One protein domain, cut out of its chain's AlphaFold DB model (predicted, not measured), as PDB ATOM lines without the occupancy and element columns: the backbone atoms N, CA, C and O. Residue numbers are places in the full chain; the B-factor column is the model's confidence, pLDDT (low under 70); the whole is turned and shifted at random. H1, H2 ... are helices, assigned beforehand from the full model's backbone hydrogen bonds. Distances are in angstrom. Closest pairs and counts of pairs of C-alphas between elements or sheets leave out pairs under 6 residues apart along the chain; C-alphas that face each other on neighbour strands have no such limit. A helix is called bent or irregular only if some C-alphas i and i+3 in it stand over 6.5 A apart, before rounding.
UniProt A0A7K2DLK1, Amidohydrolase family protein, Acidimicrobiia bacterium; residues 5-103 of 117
ATOM      1  N   ARG A   5      36.304 -29.564 -42.222       90.44
ATOM      2  CA  ARG A   5      36.213 -28.744 -43.444       90.44
ATOM      3  C   ARG A   5      35.261 -29.332 -44.497       90.44
ATOM      4  O   ARG A   5      34.661 -28.575 -45.245       90.44
ATOM      5  N   GLU A   6      35.147 -30.659 -44.568       92.56
ATOM      6  CA  GLU A   6      34.258 -31.350 -45.510       92.56
ATOM      7  C   GLU A   6      32.811 -31.247 -45.020       92.56
ATOM      8  O   GLU A   6      31.928 -30.926 -45.806       92.56
ATOM      9  N   LEU A   7      32.577 -31.383 -43.708       95.25
ATOM     10  CA  LEU A   7      31.257 -31.156 -43.098       95.25
ATOM     11  C   LEU A   7      30.759 -29.714 -43.296       95.25
ATOM     12  O   LEU A   7      29.581 -29.492 -43.577       95.25
ATOM     13  N   ALA A   8      31.657 -28.728 -43.217       93.62
ATOM     14  CA  ALA A   8      31.324 -27.330 -43.496       93.62
ATOM     15  C   ALA A   8      30.948 -27.079 -44.971       93.62
ATOM     16  O   ALA A   8      30.214 -26.141 -45.265       93.62
ATOM     17  N   ARG A   9      31.415 -27.935 -45.888       93.12
ATOM     18  CA  ARG A   9      31.136 -27.887 -47.334       93.12
ATOM     19  C   ARG A   9      30.117 -28.935 -47.783       93.12
ATOM     20  O   ARG A   9      29.976 -29.192 -48.973       93.12
ATOM     21  N   ARG A  10      29.390 -29.568 -46.860       95.44
ATOM     22  CA  ARG A  10      28.504 -30.693 -47.192       95.44
ATOM     23  C   ARG A  10      27.394 -30.351 -48.187       95.44
ATOM     24  O   ARG A  10      26.999 -31.231 -48.933       95.44
ATOM     25  N   PHE A  11      26.919 -29.107 -48.253       94.81
ATOM     26  CA  PHE A  11      25.924 -28.697 -49.258       94.81
ATOM     27  C   PHE A  11      26.540 -28.508 -50.646       94.81
ATOM     28  O   PHE A  11      25.965 -28.961 -51.634       94.81
ATOM     29  N   GLU A  12      27.756 -27.962 -50.693       92.69
ATOM     30  CA  GLU A  12      28.577 -27.872 -51.900       92.69
ATOM     31  C   GLU A  12      28.867 -29.288 -52.443       92.69
ATOM     32  O   GLU A  12      28.613 -29.598 -53.602       92.69
ATOM     33  N   ILE A  13      29.294 -30.218 -51.586       92.94
ATOM     34  CA  ILE A  13      29.547 -31.622 -51.965       92.94
ATOM     35  C   ILE A  13      28.233 -32.382 -52.251       92.94
ATOM     36  O   ILE A  13      28.170 -33.250 -53.123       92.94
ATOM     37  N   GLY A  14      27.153 -32.024 -51.559       93.81
ATOM     38  CA  GLY A  14      25.900 -32.766 -51.413       93.81
ATOM     39  C   GLY A  14      25.941 -33.721 -50.220       93.81
ATOM     40  O   GLY A  14      26.780 -34.617 -50.178       93.81
ATOM     41  N   VAL A  15      25.002 -33.562 -49.283       96.38
ATOM     42  CA  VAL A  15      24.948 -34.346 -48.034       96.38
ATOM     43  C   VAL A  15      24.883 -35.849 -48.316       96.38
ATOM     44  O   VAL A  15      25.638 -36.602 -47.710       96.38
ATOM     45  N   GLY A  16      24.083 -36.278 -49.300       96.19
ATOM     46  CA  GLY A  16      23.969 -37.683 -49.731       96.19
ATOM     47  C   GLY A  16      25.236 -38.284 -50.360       96.19
ATOM     48  O   GLY A  16      25.341 -39.495 -50.506       96.19
ATOM     49  N   ASN A  17      26.227 -37.455 -50.704       95.50
ATOM     50  CA  ASN A  17      27.493 -37.892 -51.299       95.50
ATOM     51  C   ASN A  17      28.614 -38.071 -50.262       95.50
ATOM     52  O   ASN A  17      29.770 -38.277 -50.636       95.50
ATOM     53  N   ILE A  18      28.308 -37.955 -48.966       96.94
ATOM     54  CA  ILE A  18      29.294 -38.059 -47.889       96.94
ATOM     55  C   ILE A  18      28.950 -39.252 -47.002       96.94
ATOM     56  O   ILE A  18      27.841 -39.358 -46.490       96.94
ATOM     57  N   MET A  19      29.929 -40.117 -46.759       96.94
ATOM     58  CA  MET A  19      29.854 -41.162 -45.738       96.94
ATOM     59  C   MET A  19      31.015 -41.004 -44.763       96.94
ATOM     60  O   MET A  19      32.109 -40.571 -45.137       96.94
ATOM     61  N   TRP A  20      30.785 -41.377 -43.510       96.56
ATOM     62  CA  TRP A  20      31.820 -41.428 -42.489       96.56
ATOM     63  C   TRP A  20      32.353 -42.854 -42.294       96.56
ATOM     64  O   TRP A  20      31.649 -43.843 -42.463       96.56
ATOM     65  N   GLY A  21      33.618 -42.958 -41.889       94.00
ATOM     66  CA  GLY A  21      34.241 -44.219 -41.492       94.00
ATOM     67  C   GLY A  21      35.365 -43.983 -40.488       94.00
ATOM     68  O   GLY A  21      36.085 -42.977 -40.585       94.00
ATOM     69  N   ASN A  22      35.520 -44.900 -39.528       92.94
ATOM     70  CA  ASN A  22      36.494 -44.768 -38.441       92.94
ATOM     71  C   ASN A  22      37.946 -45.030 -38.868       92.94
ATOM     72  O   ASN A  22      38.839 -44.568 -38.162       92.94
ATOM     73  N   ASP A  23      38.143 -45.718 -39.997       93.19
ATOM     74  CA  ASP A  23      39.433 -46.098 -40.581       93.19
ATOM     75  C   ASP A  23      40.327 -46.957 -39.664       93.19
ATOM     76  O   ASP A  23      41.542 -46.810 -39.611       93.19
ATOM     77  N   PHE A  24      39.724 -47.856 -38.883       90.88
ATOM     78  CA  PHE A  24      40.476 -48.832 -38.091       90.88
ATOM     79  C   PHE A  24      41.115 -49.912 -38.995       90.88
ATOM     80  O   PHE A  24      40.421 -50.423 -39.877       90.88
ATOM     81  N   PRO A  25      42.376 -50.341 -38.758       94.31
ATOM     82  CA  PRO A  25      43.271 -49.981 -37.650       94.31
ATOM     83  C   PRO A  25      44.302 -48.890 -37.992       94.31
ATOM     84  O   PRO A  25      45.327 -48.793 -37.317       94.31
ATOM     85  N   HIS A  26      44.084 -48.108 -39.049       93.88
ATOM     86  CA  HIS A  26      45.073 -47.145 -39.512       93.88
ATOM     87  C   HIS A  26      45.309 -46.017 -38.486       93.88
ATOM     88  O   HIS A  26      44.368 -45.586 -37.808       93.88
ATOM     89  N   PRO A  27      46.558 -45.526 -38.344       89.06
ATOM     90  CA  PRO A  27      46.915 -44.505 -37.355       89.06
ATOM     91  C   PRO A  27      46.234 -43.147 -37.587       89.06
ATOM     92  O   PRO A  27      46.073 -42.371 -36.648       89.06
ATOM     93  N   GLU A  28      45.818 -42.850 -38.816       89.56
ATOM     94  CA  GLU A  28      45.027 -41.673 -39.187       89.56
ATOM     95  C   GLU A  28      43.533 -41.785 -38.831       89.56
ATOM     96  O   GLU A  28      42.789 -40.799 -38.955       89.56
ATOM     97  N   GLY A  29      43.094 -42.977 -38.412       91.12
ATOM     98  CA  GLY A  29      41.735 -43.273 -37.999       91.12
ATOM     99  C   GLY A  29      41.350 -42.641 -36.663       91.12
ATOM    100  O   GLY A  29      42.076 -41.862 -36.053       91.12
ATOM    101  N   THR A  30      40.137 -42.950 -36.208       94.56
ATOM    102  CA  THR A  30      39.574 -42.357 -34.978       94.56
ATOM    103  C   THR A  30      39.547 -43.310 -33.791       94.56
ATOM    104  O   THR A  30      39.296 -42.873 -32.672       94.56
ATOM    105  N   TRP A  31      39.785 -44.606 -33.999       93.44
ATOM    106  CA  TRP A  31      39.825 -45.581 -32.909       93.44
ATOM    107  C   TRP A  31      41.080 -45.373 -32.035       93.44
ATOM    108  O   TRP A  31      42.142 -45.093 -32.587       93.44
ATOM    109  N   PRO A  32      41.007 -45.514 -30.694       94.25
ATOM    110  CA  PRO A  32      39.848 -45.893 -29.872       94.25
ATOM    111  C   PRO A  32      38.959 -44.709 -29.444       94.25
ATOM    112  O   PRO A  32      37.996 -44.891 -28.703       94.25
ATOM    113  N   HIS A  33      39.248 -43.492 -29.902       94.62
ATOM    114  CA  HIS A  33      38.589 -42.251 -29.476       94.62
ATOM    115  C   HIS A  33      37.444 -41.800 -30.400       94.62
ATOM    116  O   HIS A  33      37.138 -40.611 -30.477       94.62
ATOM    117  N   THR A  34      36.777 -42.741 -31.076       94.81
ATOM    118  CA  THR A  34      35.754 -42.454 -32.092       94.81
ATOM    119  C   THR A  34      34.646 -41.532 -31.582       94.81
ATOM    120  O   THR A  34      34.336 -40.555 -32.251       94.81
ATOM    121  N   ARG A  35      34.093 -41.774 -30.384       95.12
ATOM    122  CA  ARG A  35      33.020 -40.925 -29.830       95.12
ATOM    123  C   ARG A  35      33.453 -39.469 -29.646       95.12
ATOM    124  O   ARG A  35      32.734 -38.565 -30.053       95.12
ATOM    125  N   LYS A  36      34.654 -39.247 -29.103       95.62
ATOM    126  CA  LYS A  36      35.216 -37.901 -28.938       95.62
ATOM    127  C   LYS A  36      35.411 -37.215 -30.294       95.62
ATOM    128  O   LYS A  36      35.002 -36.073 -30.457       95.62
ATOM    129  N   ALA A  37      35.973 -37.929 -31.270       95.06
ATOM    130  CA  ALA A  37      36.186 -37.394 -32.613       95.06
ATOM    131  C   ALA A  37      34.868 -37.025 -33.321       95.06
ATOM    132  O   ALA A  37      34.825 -36.043 -34.059       95.06
ATOM    133  N   LEU A  38      33.798 -37.797 -33.099       96.50
ATOM    134  CA  LEU A  38      32.466 -37.480 -33.614       96.50
ATOM    135  C   LEU A  38      31.899 -36.211 -32.964       96.50
ATOM    136  O   LEU A  38      31.502 -35.305 -33.690       96.50
ATOM    137  N   ALA A  39      31.930 -36.100 -31.633       95.81
ATOM    138  CA  ALA A  39      31.445 -34.908 -30.932       95.81
ATOM    139  C   ALA A  39      32.192 -33.633 -31.374       95.81
ATOM    140  O   ALA A  39      31.575 -32.626 -31.708       95.81
ATOM    141  N   GLU A  40      33.522 -33.687 -31.494       95.12
ATOM    142  CA  GLU A  40      34.330 -32.552 -31.970       95.12
ATOM    143  C   GLU A  40      34.004 -32.139 -33.417       95.12
ATOM    144  O   GLU A  40      34.154 -30.969 -33.786       95.12
ATOM    145  N   ALA A  41      33.563 -33.081 -34.253       95.69
ATOM    146  CA  ALA A  41      33.293 -32.838 -35.665       95.69
ATOM    147  C   ALA A  41      31.851 -32.384 -35.959       95.69
ATOM    148  O   ALA A  41      31.655 -31.561 -36.861       95.69
ATOM    149  N   PHE A  42      30.866 -32.916 -35.227       96.94
ATOM    150  CA  PHE A  42      29.440 -32.826 -35.565       96.94
ATOM    151  C   PHE A  42      28.608 -31.918 -34.651       96.94
ATOM    152  O   PHE A  42      27.436 -31.717 -34.950       96.94
ATOM    153  N   TRP A  43      29.173 -31.341 -33.585       95.75
ATOM    154  CA  TRP A  43      28.403 -30.608 -32.563       95.75
ATOM    155  C   TRP A  43      27.484 -29.495 -33.070       95.75
ATOM    156  O   TRP A  43      26.462 -29.224 -32.450       95.75
ATOM    157  N   ASP A  44      27.814 -28.862 -34.193       95.81
ATOM    158  CA  ASP A  44      26.992 -27.815 -34.801       95.81
ATOM    159  C   ASP A  44      26.307 -28.243 -36.101       95.81
ATOM    160  O   ASP A  44      25.725 -27.404 -36.787       95.81
ATOM    161  N   ILE A  45      26.435 -29.507 -36.495       97.06
ATOM    162  CA  ILE A  45      25.786 -30.057 -37.681       97.06
ATOM    163  C   ILE A  45      24.370 -30.487 -37.273       97.06
ATOM    164  O   ILE A  45      24.231 -31.141 -36.241       97.06
ATOM    165  N   PRO A  46      23.322 -30.159 -38.054       97.06
ATOM    166  CA  PRO A  46      21.971 -30.636 -37.777       97.06
ATOM    167  C   PRO A  46      21.924 -32.164 -37.626       97.06
ATOM    168  O   PRO A  46      22.667 -32.891 -38.296       97.06
ATOM    169  N   ALA A  47      21.053 -32.659 -36.745       97.06
ATOM    170  CA  ALA A  47      20.961 -34.086 -36.434       97.06
ATOM    171  C   ALA A  47      20.621 -34.939 -37.672       97.06
ATOM    172  O   ALA A  47      21.204 -36.005 -37.853       97.06
ATOM    173  N   ASP A  48      19.766 -34.437 -38.568       97.06
ATOM    174  CA  ASP A  48      19.377 -35.148 -39.794       97.06
ATOM    175  C   ASP A  48      20.554 -35.293 -40.774       97.06
ATOM    176  O   ASP A  48      20.838 -36.392 -41.253       97.06
ATOM    177  N   ASP A  49      21.316 -34.213 -40.999       98.06
ATOM    178  CA  ASP A  49      22.554 -34.247 -41.791       98.06
ATOM    179  C   ASP A  49      23.582 -35.204 -41.165       98.06
ATOM    180  O   ASP A  49      24.300 -35.928 -41.860       98.06
ATOM    181  N   THR A  50      23.657 -35.216 -39.833       97.81
ATOM    182  CA  THR A  50      24.546 -36.102 -39.077       97.81
ATOM    183  C   THR A  50      24.154 -37.563 -39.261       97.81
ATOM    184  O   THR A  50      25.013 -38.381 -39.588       97.81
ATOM    185  N   ALA A  51      22.871 -37.901 -39.116       97.75
ATOM    186  CA  ALA A  51      22.359 -39.252 -39.322       97.75
ATOM    187  C   ALA A  51      22.596 -39.732 -40.762       97.75
ATOM    188  O   ALA A  51      23.042 -40.867 -40.970       97.75
ATOM    189  N   ALA A  52      22.384 -38.851 -41.746       98.31
ATOM    190  CA  ALA A  52      22.687 -39.121 -43.147       98.31
ATOM    191  C   ALA A  52      24.154 -39.525 -43.341       98.31
ATOM    192  O   ALA A  52      24.452 -40.616 -43.830       98.31
ATOM    193  N   ILE A  53      25.077 -38.684 -42.872       98.38
ATOM    194  CA  ILE A  53      26.519 -38.862 -43.076       98.38
ATOM    195  C   ILE A  53      27.088 -40.041 -42.270       98.38
ATOM    196  O   ILE A  53      27.981 -40.744 -42.753       98.38
ATOM    197  N   LEU A  54      26.612 -40.255 -41.040       97.38
ATOM    198  CA  LEU A  54      27.129 -41.305 -40.157       97.38
ATOM    199  C   LEU A  54      26.607 -42.702 -40.495       97.38
ATOM    200  O   LEU A  54      27.287 -43.675 -40.167       97.38
ATOM    201  N   GLY A  55      25.436 -42.820 -41.126       97.31
ATOM    202  CA  GLY A  55      24.818 -44.126 -41.336       97.31
ATOM    203  C   GLY A  55      23.888 -44.232 -42.536       97.31
ATOM    204  O   GLY A  55      24.047 -45.171 -43.313       97.31
ATOM    205  N   LEU A  56      22.935 -43.309 -42.718       98.38
ATOM    206  CA  LEU A  56      21.845 -43.533 -43.682       98.38
ATOM    207  C   LEU A  56      22.328 -43.536 -45.137       98.38
ATOM    208  O   LEU A  56      21.883 -44.382 -45.905       98.38
ATOM    209  N   ASN A  57      23.297 -42.690 -45.502       98.56
ATOM    210  CA  ASN A  57      23.868 -42.696 -46.852       98.56
ATOM    211  C   ASN A  57      24.542 -44.041 -47.167       98.56
ATOM    212  O   ASN A  57      24.396 -44.581 -48.262       98.56
ATOM    213  N   ALA A  58      25.270 -44.610 -46.199       98.06
ATOM    214  CA  ALA A  58      25.876 -45.931 -46.352       98.06
ATOM    215  C   ALA A  58      24.806 -47.033 -46.402       98.06
ATOM    216  O   ALA A  58      24.919 -47.954 -47.208       98.06
ATOM    217  N   ALA A  59      23.762 -46.929 -45.574       98.19
ATOM    218  CA  ALA A  59      22.644 -47.863 -45.584       98.19
ATOM    219  C   ALA A  59      21.946 -47.913 -46.947       98.19
ATOM    220  O   ALA A  59      21.772 -48.998 -47.495       98.19
ATOM    221  N   GLU A  60      21.637 -46.754 -47.523       98.06
ATOM    222  CA  GLU A  60      21.048 -46.642 -48.856       98.06
ATOM    223  C   GLU A  60      21.974 -47.223 -49.932       98.06
ATOM    224  O   GLU A  60      21.567 -48.094 -50.699       98.06
ATOM    225  N   PHE A  61      23.239 -46.795 -49.961       98.06
ATOM    226  CA  PHE A  61      24.179 -47.191 -51.010       98.06
ATOM    227  C   PHE A  61      24.468 -48.697 -51.032       98.06
ATOM    228  O   PHE A  61      24.569 -49.294 -52.104       98.06
ATOM    229  N   TYR A  62      24.607 -49.321 -49.859       97.94
ATOM    230  CA  TYR A  62      24.876 -50.757 -49.743       97.94
ATOM    231  C   TYR A  62      23.604 -51.616 -49.668       97.94
ATOM    232  O   TYR A  62      23.712 -52.842 -49.646       97.94
ATOM    233  N   GLY A  63      22.412 -51.008 -49.648       98.00
ATOM    234  CA  GLY A  63      21.136 -51.722 -49.567       98.00
ATOM    235  C   GLY A  63      20.903 -52.416 -48.221       98.00
ATOM    236  O   GLY A  63      20.362 -53.520 -48.186       98.00
ATOM    237  N   PHE A  64      21.343 -51.807 -47.116       98.00
ATOM    238  CA  PHE A  64      21.083 -52.331 -45.777       98.00
ATOM    239  C   PHE A  64      19.626 -52.106 -45.356       98.00
ATOM    240  O   PHE A  64      19.051 -51.044 -45.579       98.00
ATOM    241  N   ASP A  65      19.058 -53.101 -44.675       98.12
ATOM    242  CA  ASP A  65      17.753 -52.999 -44.023       98.12
ATOM    243  C   ASP A  65      17.876 -52.160 -42.740       98.12
ATOM    244  O   ASP A  65      18.458 -52.591 -41.739       98.12
ATOM    245  N   THR A  66      17.355 -50.934 -42.777       97.56
ATOM    246  CA  THR A  66      17.423 -50.003 -41.647       97.56
ATOM    247  C   THR A  66      16.509 -50.399 -40.491       97.56
ATOM    248  O   THR A  66      16.848 -50.112 -39.343       97.56
ATOM    249  N   GLU A  67      15.411 -51.112 -40.750       98.06
ATOM    250  CA  GLU A  67      14.536 -51.630 -39.695       98.06
ATOM    251  C   GLU A  67      15.244 -52.744 -38.922       98.06
ATOM    252  O   GLU A  67      15.245 -52.751 -37.688       98.06
ATOM    253  N   ALA A  68      15.942 -53.637 -39.628       98.31
ATOM    254  CA  ALA A  68      16.752 -54.678 -39.001       98.31
ATOM    255  C   ALA A  68      17.947 -54.115 -38.206       98.31
ATOM    256  O   ALA A  68      18.380 -54.721 -37.221       98.31
ATOM    257  N   LEU A  69      18.490 -52.961 -38.612       97.75
ATOM    258  CA  LEU A  69      19.592 -52.291 -37.914       97.75
ATOM    259  C   LEU A  69      19.143 -51.461 -36.704       97.75
ATOM    260  O   LEU A  69      19.970 -51.227 -35.819       97.75
ATOM    261  N   ALA A  70      17.876 -51.045 -36.622       97.50
ATOM    262  CA  ALA A  70      17.384 -50.146 -35.575       97.50
ATOM    263  C   ALA A  70      17.736 -50.600 -34.137       97.50
ATOM    264  O   ALA A  70      18.306 -49.795 -33.400       97.50
ATOM    265  N   PRO A  71      17.581 -51.886 -33.742       98.31
ATOM    266  CA  PRO A  71      17.958 -52.323 -32.393       98.31
ATOM    267  C   PRO A  71      19.460 -52.197 -32.092       98.31
ATOM    268  O   PRO A  71      19.869 -52.084 -30.935       98.31
ATOM    269  N   LEU A  72      20.317 -52.260 -33.119       97.94
ATOM    270  CA  LEU A  72      21.751 -52.025 -32.960       97.94
ATOM    271  C   LEU A  72      22.034 -50.535 -32.822       97.94
ATOM    272  O   LEU A  72      22.801 -50.166 -31.937       97.94
ATOM    273  N   VAL A  73      21.403 -49.701 -33.651       96.69
ATOM    274  CA  VAL A  73      21.519 -48.239 -33.572       96.69
ATOM    275  C   VAL A  73      21.128 -47.752 -32.178       96.69
ATOM    276  O   VAL A  73      21.932 -47.069 -31.552       96.69
ATOM    277  N   ASP A  74      19.999 -48.209 -31.632       96.94
ATOM    278  CA  ASP A  74      19.552 -47.857 -30.276       96.94
ATOM    279  C   ASP A  74      20.561 -48.258 -29.190       96.94
ATOM    280  O   ASP A  74      20.696 -47.601 -28.160       96.94
ATOM    281  N   ARG A  75      21.287 -49.363 -29.405       97.75
ATOM    282  CA  ARG A  75      22.234 -49.905 -28.426       97.75
ATOM    283  C   ARG A  75      23.612 -49.249 -28.480       97.75
ATOM    284  O   ARG A  75      24.274 -49.173 -27.445       97.75
ATOM    285  N   ILE A  76      24.112 -48.900 -29.669       95.62
ATOM    286  CA  ILE A  76      25.518 -48.485 -29.852       95.62
ATOM    287  C   ILE A  76      25.709 -47.169 -30.609       95.62
ATOM    288  O   ILE A  76      26.827 -46.643 -30.590       95.62
ATOM    289  N   GLY A  77      24.681 -46.671 -31.291       95.38
ATOM    290  CA  GLY A  77      24.740 -45.438 -32.069       95.38
ATOM    291  C   GLY A  77      24.957 -44.211 -31.178       95.38
ATOM    292  O   GLY A  77      24.536 -44.222 -30.022       95.38
ATOM    293  N   PRO A  78      25.642 -43.166 -31.677       96.25
ATOM    294  CA  PRO A  78      25.733 -41.904 -30.959       96.25
ATOM    295  C   PRO A  78      24.374 -41.197 -30.956       96.25
ATOM    296  O   PRO A  78      23.669 -41.186 -31.966       96.25
ATOM    297  N   THR A  79      24.035 -40.564 -29.843       96.50
ATOM    298  CA  THR A  79      22.848 -39.708 -29.732       96.50
ATOM    299  C   THR A  79      23.176 -38.252 -30.082       96.50
ATOM    300  O   THR A  79      24.325 -37.831 -29.918       96.50
ATOM    301  N   PRO A  80      22.189 -37.436 -30.501       96.50
ATOM    302  CA  PRO A  80      22.393 -35.997 -30.679       96.50
ATOM    303  C   PRO A  80      22.961 -35.313 -29.426       96.50
ATOM    304  O   PRO A  80      23.851 -34.471 -29.530       96.50
ATOM    305  N   GLU A  81      22.518 -35.717 -28.231       96.62
ATOM    306  CA  GLU A  81      23.020 -35.182 -26.959       96.62
ATOM    307  C   GLU A  81      24.511 -35.493 -26.746       96.62
ATOM    308  O   GLU A  81      25.285 -34.591 -26.433       96.62
ATOM    309  N   GLU A  82      24.950 -36.731 -26.999       97.06
ATOM    310  CA  GLU A  82      26.371 -37.110 -26.923       97.06
ATOM    311  C   GLU A  82      27.253 -36.338 -27.913       97.06
ATOM    312  O   GLU A  82      28.459 -36.198 -27.693       97.06
ATOM    313  N   LEU A  83      26.666 -35.848 -29.006       96.81
ATOM    314  CA  LEU A  83      27.353 -35.033 -29.999       96.81
ATOM    315  C   LEU A  83      27.267 -33.530 -29.706       96.81
ATOM    316  O   LEU A  83      27.952 -32.771 -30.379       96.81
ATOM    317  N   GLY A  84      26.494 -33.090 -28.707       95.75
ATOM    318  CA  GLY A  84      26.300 -31.672 -28.379       95.75
ATOM    319  C   GLY A  84      25.233 -30.959 -29.218       95.75
ATOM    320  O   GLY A  84      25.167 -29.734 -29.216       95.75
ATOM    321  N   GLN A  85      24.382 -31.706 -29.922       95.94
ATOM    322  CA  GLN A  85      23.344 -31.197 -30.824       95.94
ATOM    323  C   GLN A  85      22.029 -30.940 -30.069       95.94
ATOM    324  O   GLN A  85      20.979 -31.492 -30.396       95.94
ATOM    325  N   THR A  86      22.093 -30.137 -29.005       93.75
ATOM    326  CA  THR A  86      20.972 -29.931 -28.068       93.75
ATOM    327  C   THR A  86      19.952 -28.883 -28.518       93.75
ATOM    328  O   THR A  86      18.849 -28.855 -27.979       93.75
ATOM    329  N   ASP A  87      20.297 -28.038 -29.495       93.69
ATOM    330  CA  ASP A  87      19.400 -27.031 -30.080       93.69
ATOM    331  C   ASP A  87      19.308 -27.204 -31.615       93.69
ATOM    332  O   ASP A  87      20.159 -26.722 -32.378       93.69
ATOM    333  N   PRO A  88      18.281 -27.924 -32.108       90.25
ATOM    334  CA  PRO A  88      18.074 -28.128 -33.541       90.25
ATOM    335  C   PRO A  88      17.818 -26.833 -34.326       90.25
ATOM    336  O   PRO A  88      18.150 -26.759 -35.512       90.25
ATOM    337  N   ALA A  89      17.229 -25.814 -33.691       91.56
ATOM    338  CA  ALA A  89      16.920 -24.551 -34.352       91.56
ATOM    339  C   ALA A  89      18.197 -23.733 -34.566       91.56
ATOM    340  O   ALA A  89      18.444 -23.271 -35.680       91.56
ATOM    341  N   GLU A  90      19.042 -23.633 -33.536       91.56
ATOM    342  CA  GLU A  90      20.340 -22.959 -33.626       91.56
ATOM    343  C   GLU A  90      21.244 -23.629 -34.672       91.56
ATOM    344  O   GLU A  90      21.792 -22.960 -35.556       91.56
ATOM    345  N   THR A  91      21.366 -24.961 -34.617       91.44
ATOM    346  CA  THR A  91      22.195 -25.709 -35.574       91.44
ATOM    347  C   THR A  91      21.693 -25.541 -37.006       91.44
ATOM    348  O   THR A  91      22.501 -25.296 -37.895       91.44
ATOM    349  N   SER A  92      20.383 -25.584 -37.256       91.19
ATOM    350  CA  SER A  92      19.831 -25.389 -38.605       91.19
ATOM    351  C   SER A  92      20.030 -23.959 -39.117       91.19
ATOM    352  O   SER A  92      20.512 -23.769 -40.236       91.19
ATOM    353  N   GLN A  93      19.735 -22.951 -38.289       93.38
ATOM    354  CA  GLN A  93      19.859 -21.537 -38.653       93.38
ATOM    355  C   GLN A  93      21.289 -21.176 -39.067       93.38
ATOM    356  O   GLN A  93      21.499 -20.465 -40.051       93.38
ATOM    357  N   LYS A  94      22.291 -21.715 -38.362       92.31
ATOM    358  CA  LYS A  94      23.709 -21.514 -38.685       92.31
ATOM    359  C   LYS A  94      24.055 -21.861 -40.137       92.31
ATOM    360  O   LYS A  94      24.943 -21.240 -40.721       92.31
ATOM    361  N   TRP A  95      23.395 -22.868 -40.704       94.25
ATOM    362  CA  TRP A  95      23.720 -23.407 -42.022       94.25
ATOM    363  C   TRP A  95      22.729 -23.024 -43.120       94.25
ATOM    364  O   TRP A  95      22.966 -23.380 -44.271       94.25
ATOM    365  N   GLU A  96      21.664 -22.292 -42.799       92.94
ATOM    366  CA  GLU A  96      20.555 -21.997 -43.714       92.94
ATOM    367  C   GLU A  96      21.026 -21.366 -45.033       92.94
ATOM    368  O   GLU A  96      20.668 -21.837 -46.111       92.94
ATOM    369  N   ALA A  97      21.909 -20.363 -44.967       91.06
ATOM    370  CA  ALA A  97      22.447 -19.707 -46.160       91.06
ATOM    371  C   ALA A  97      23.265 -20.665 -47.050       91.06
ATOM    372  O   ALA A  97      23.149 -20.637 -48.274       91.06
ATOM    373  N   LEU A  98      24.065 -21.546 -46.439       92.00
ATOM    374  CA  LEU A  98      24.854 -22.553 -47.158       92.00
ATOM    375  C   LEU A  98      23.962 -23.649 -47.755       92.00
ATOM    376  O   LEU A  98      24.208 -24.092 -48.874       92.00
ATOM    377  N   ALA A  99      22.914 -24.056 -47.038       91.88
ATOM    378  CA  ALA A  99      21.924 -25.007 -47.526       91.88
ATOM    379  C   ALA A  99      21.153 -24.444 -48.729       91.88
ATOM    380  O   ALA A  99      21.005 -25.133 -49.738       91.88
ATOM    381  N   ALA A 100      20.729 -23.178 -48.653       90.25
ATOM    382  CA  ALA A 100      20.023 -22.486 -49.727       90.25
ATOM    383  C   ALA A 100      20.896 -22.280 -50.977       90.25
ATOM    384  O   ALA A 100      20.411 -22.431 -52.097       90.25
ATOM    385  N   ALA A 101      22.185 -21.969 -50.801       89.19
ATOM    386  CA  ALA A 101      23.130 -21.868 -51.913       89.19
ATOM    387  C   ALA A 101      23.378 -23.224 -52.594       89.19
ATOM    388  O   ALA A 101      23.536 -23.298 -53.817       89.19
ATOM    389  N   GLY A 102      23.375 -24.310 -51.814       89.44
ATOM    390  CA  GLY A 102      23.523 -25.670 -52.311       89.44
ATOM    391  C   GLY A 102      24.870 -25.879 -52.998       89.44
ATOM    392  O   GLY A 102      25.922 -25.760 -52.373       89.44
ATOM    393  N   ARG A 103      24.825 -26.214 -54.292       89.31
ATOM    394  CA  ARG A 103      26.002 -26.410 -55.148       89.31
ATOM    395  C   ARG A 103      26.172 -25.196 -56.057       89.31
ATOM    396  O   ARG A 103      25.500 -25.168 -57.090       89.31
TER     397      ARG A 103
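This is residues 5 to 103 of the 117 residues of the protein "Amidohydrolase family protein" of Acidimicrobiia bacterium (UniProt A0A7K2DLK1). A kinked helix, H4, runs through the middle of a loose cluster of helices. Near the first residues of H4 lie the pair H3 and H6 and the first residue of H7; after the last residue of H4 a tight link of 3 residues leads into H5, which folds back and makes a V with it. H5 and H7 lie far from each other, while the short H1 and H2 sit between H3 and the last turns of H7, and a long loop, residues 14 to 33, joins H2 to H3. The printed part has 99 residues with seven named helices, H1 to H7 in order along the chain, and no named strand; the class is all helix. The whole is compact, with a radius of gyration of the C-alphas of 13.9 A, and rounded, spanning 35 by 28 by 26 A.

Begin at H4, residues 47 to 62, which has a kink of 43 degrees near residue 55. At its last turns look for H5, residues 66 to 76: the two are close but not clearly touching, closest at the C-alphas of Ala 59 and Thr 66, 6.9 A apart, with a steep tilt of 50 degrees, opposite ways. At the other end, H3, residues 34 to 42, is close to H4 but not clearly touching, at a steep tilt of 63 degrees, opposite ways; the closest C-alphas, of Phe 42 and Thr 50, are 6.9 A apart. H3 touches H6, residues 80 to 83, where the C-alphas of Ala 39 and Leu 83, the closest, are 4.2 A apart. H7, residues 88 to 101, only just touches H2, residues 10 to 13, with 3 pairs of C-alphas within 8 A and with residues 98 to 101 alone; the closest are those of Phe 11 and Ala 99, 5.7 A apart. H1, residues 5 to 8, is close to H3 but not clearly touching, at the C-alphas of Leu 7 and Ala 41, 7.9 A apart. H5 and H7 are apart. Every O i to N i+4 pair is within hydrogen-bond range in H3, against 10 of 12 in H4, 5 of 7 in H5 and 7 of 10 in H7; H1, H2 and H6 are too short for such a pair.

Find C-alpha 47 at (20.961, -34.086, -36.434); from there H4 runs 21.7 A to C-alpha 62 at (24.876, -50.757, -49.743). H7 is 20.1 A long and ends at C-alpha 101, (23.130, -21.868, -51.913); H5 is 14.4 A and H3 12.0 A. H4, H5 and H7 are irregular: C-alphas 54 and 57 are 7.6 A apart, 68 and 71 are 7.1 A, and 94 and 97 are 7.8 A.

The two C-alphas farthest apart are those of Pro 25 and Ala 100, at 38.0 A. The printed part has no cut; the link from H2 to H3 is long, and the others are tight. Mean pLDDT of the printed part is 95.1, and no printed residue is under 70.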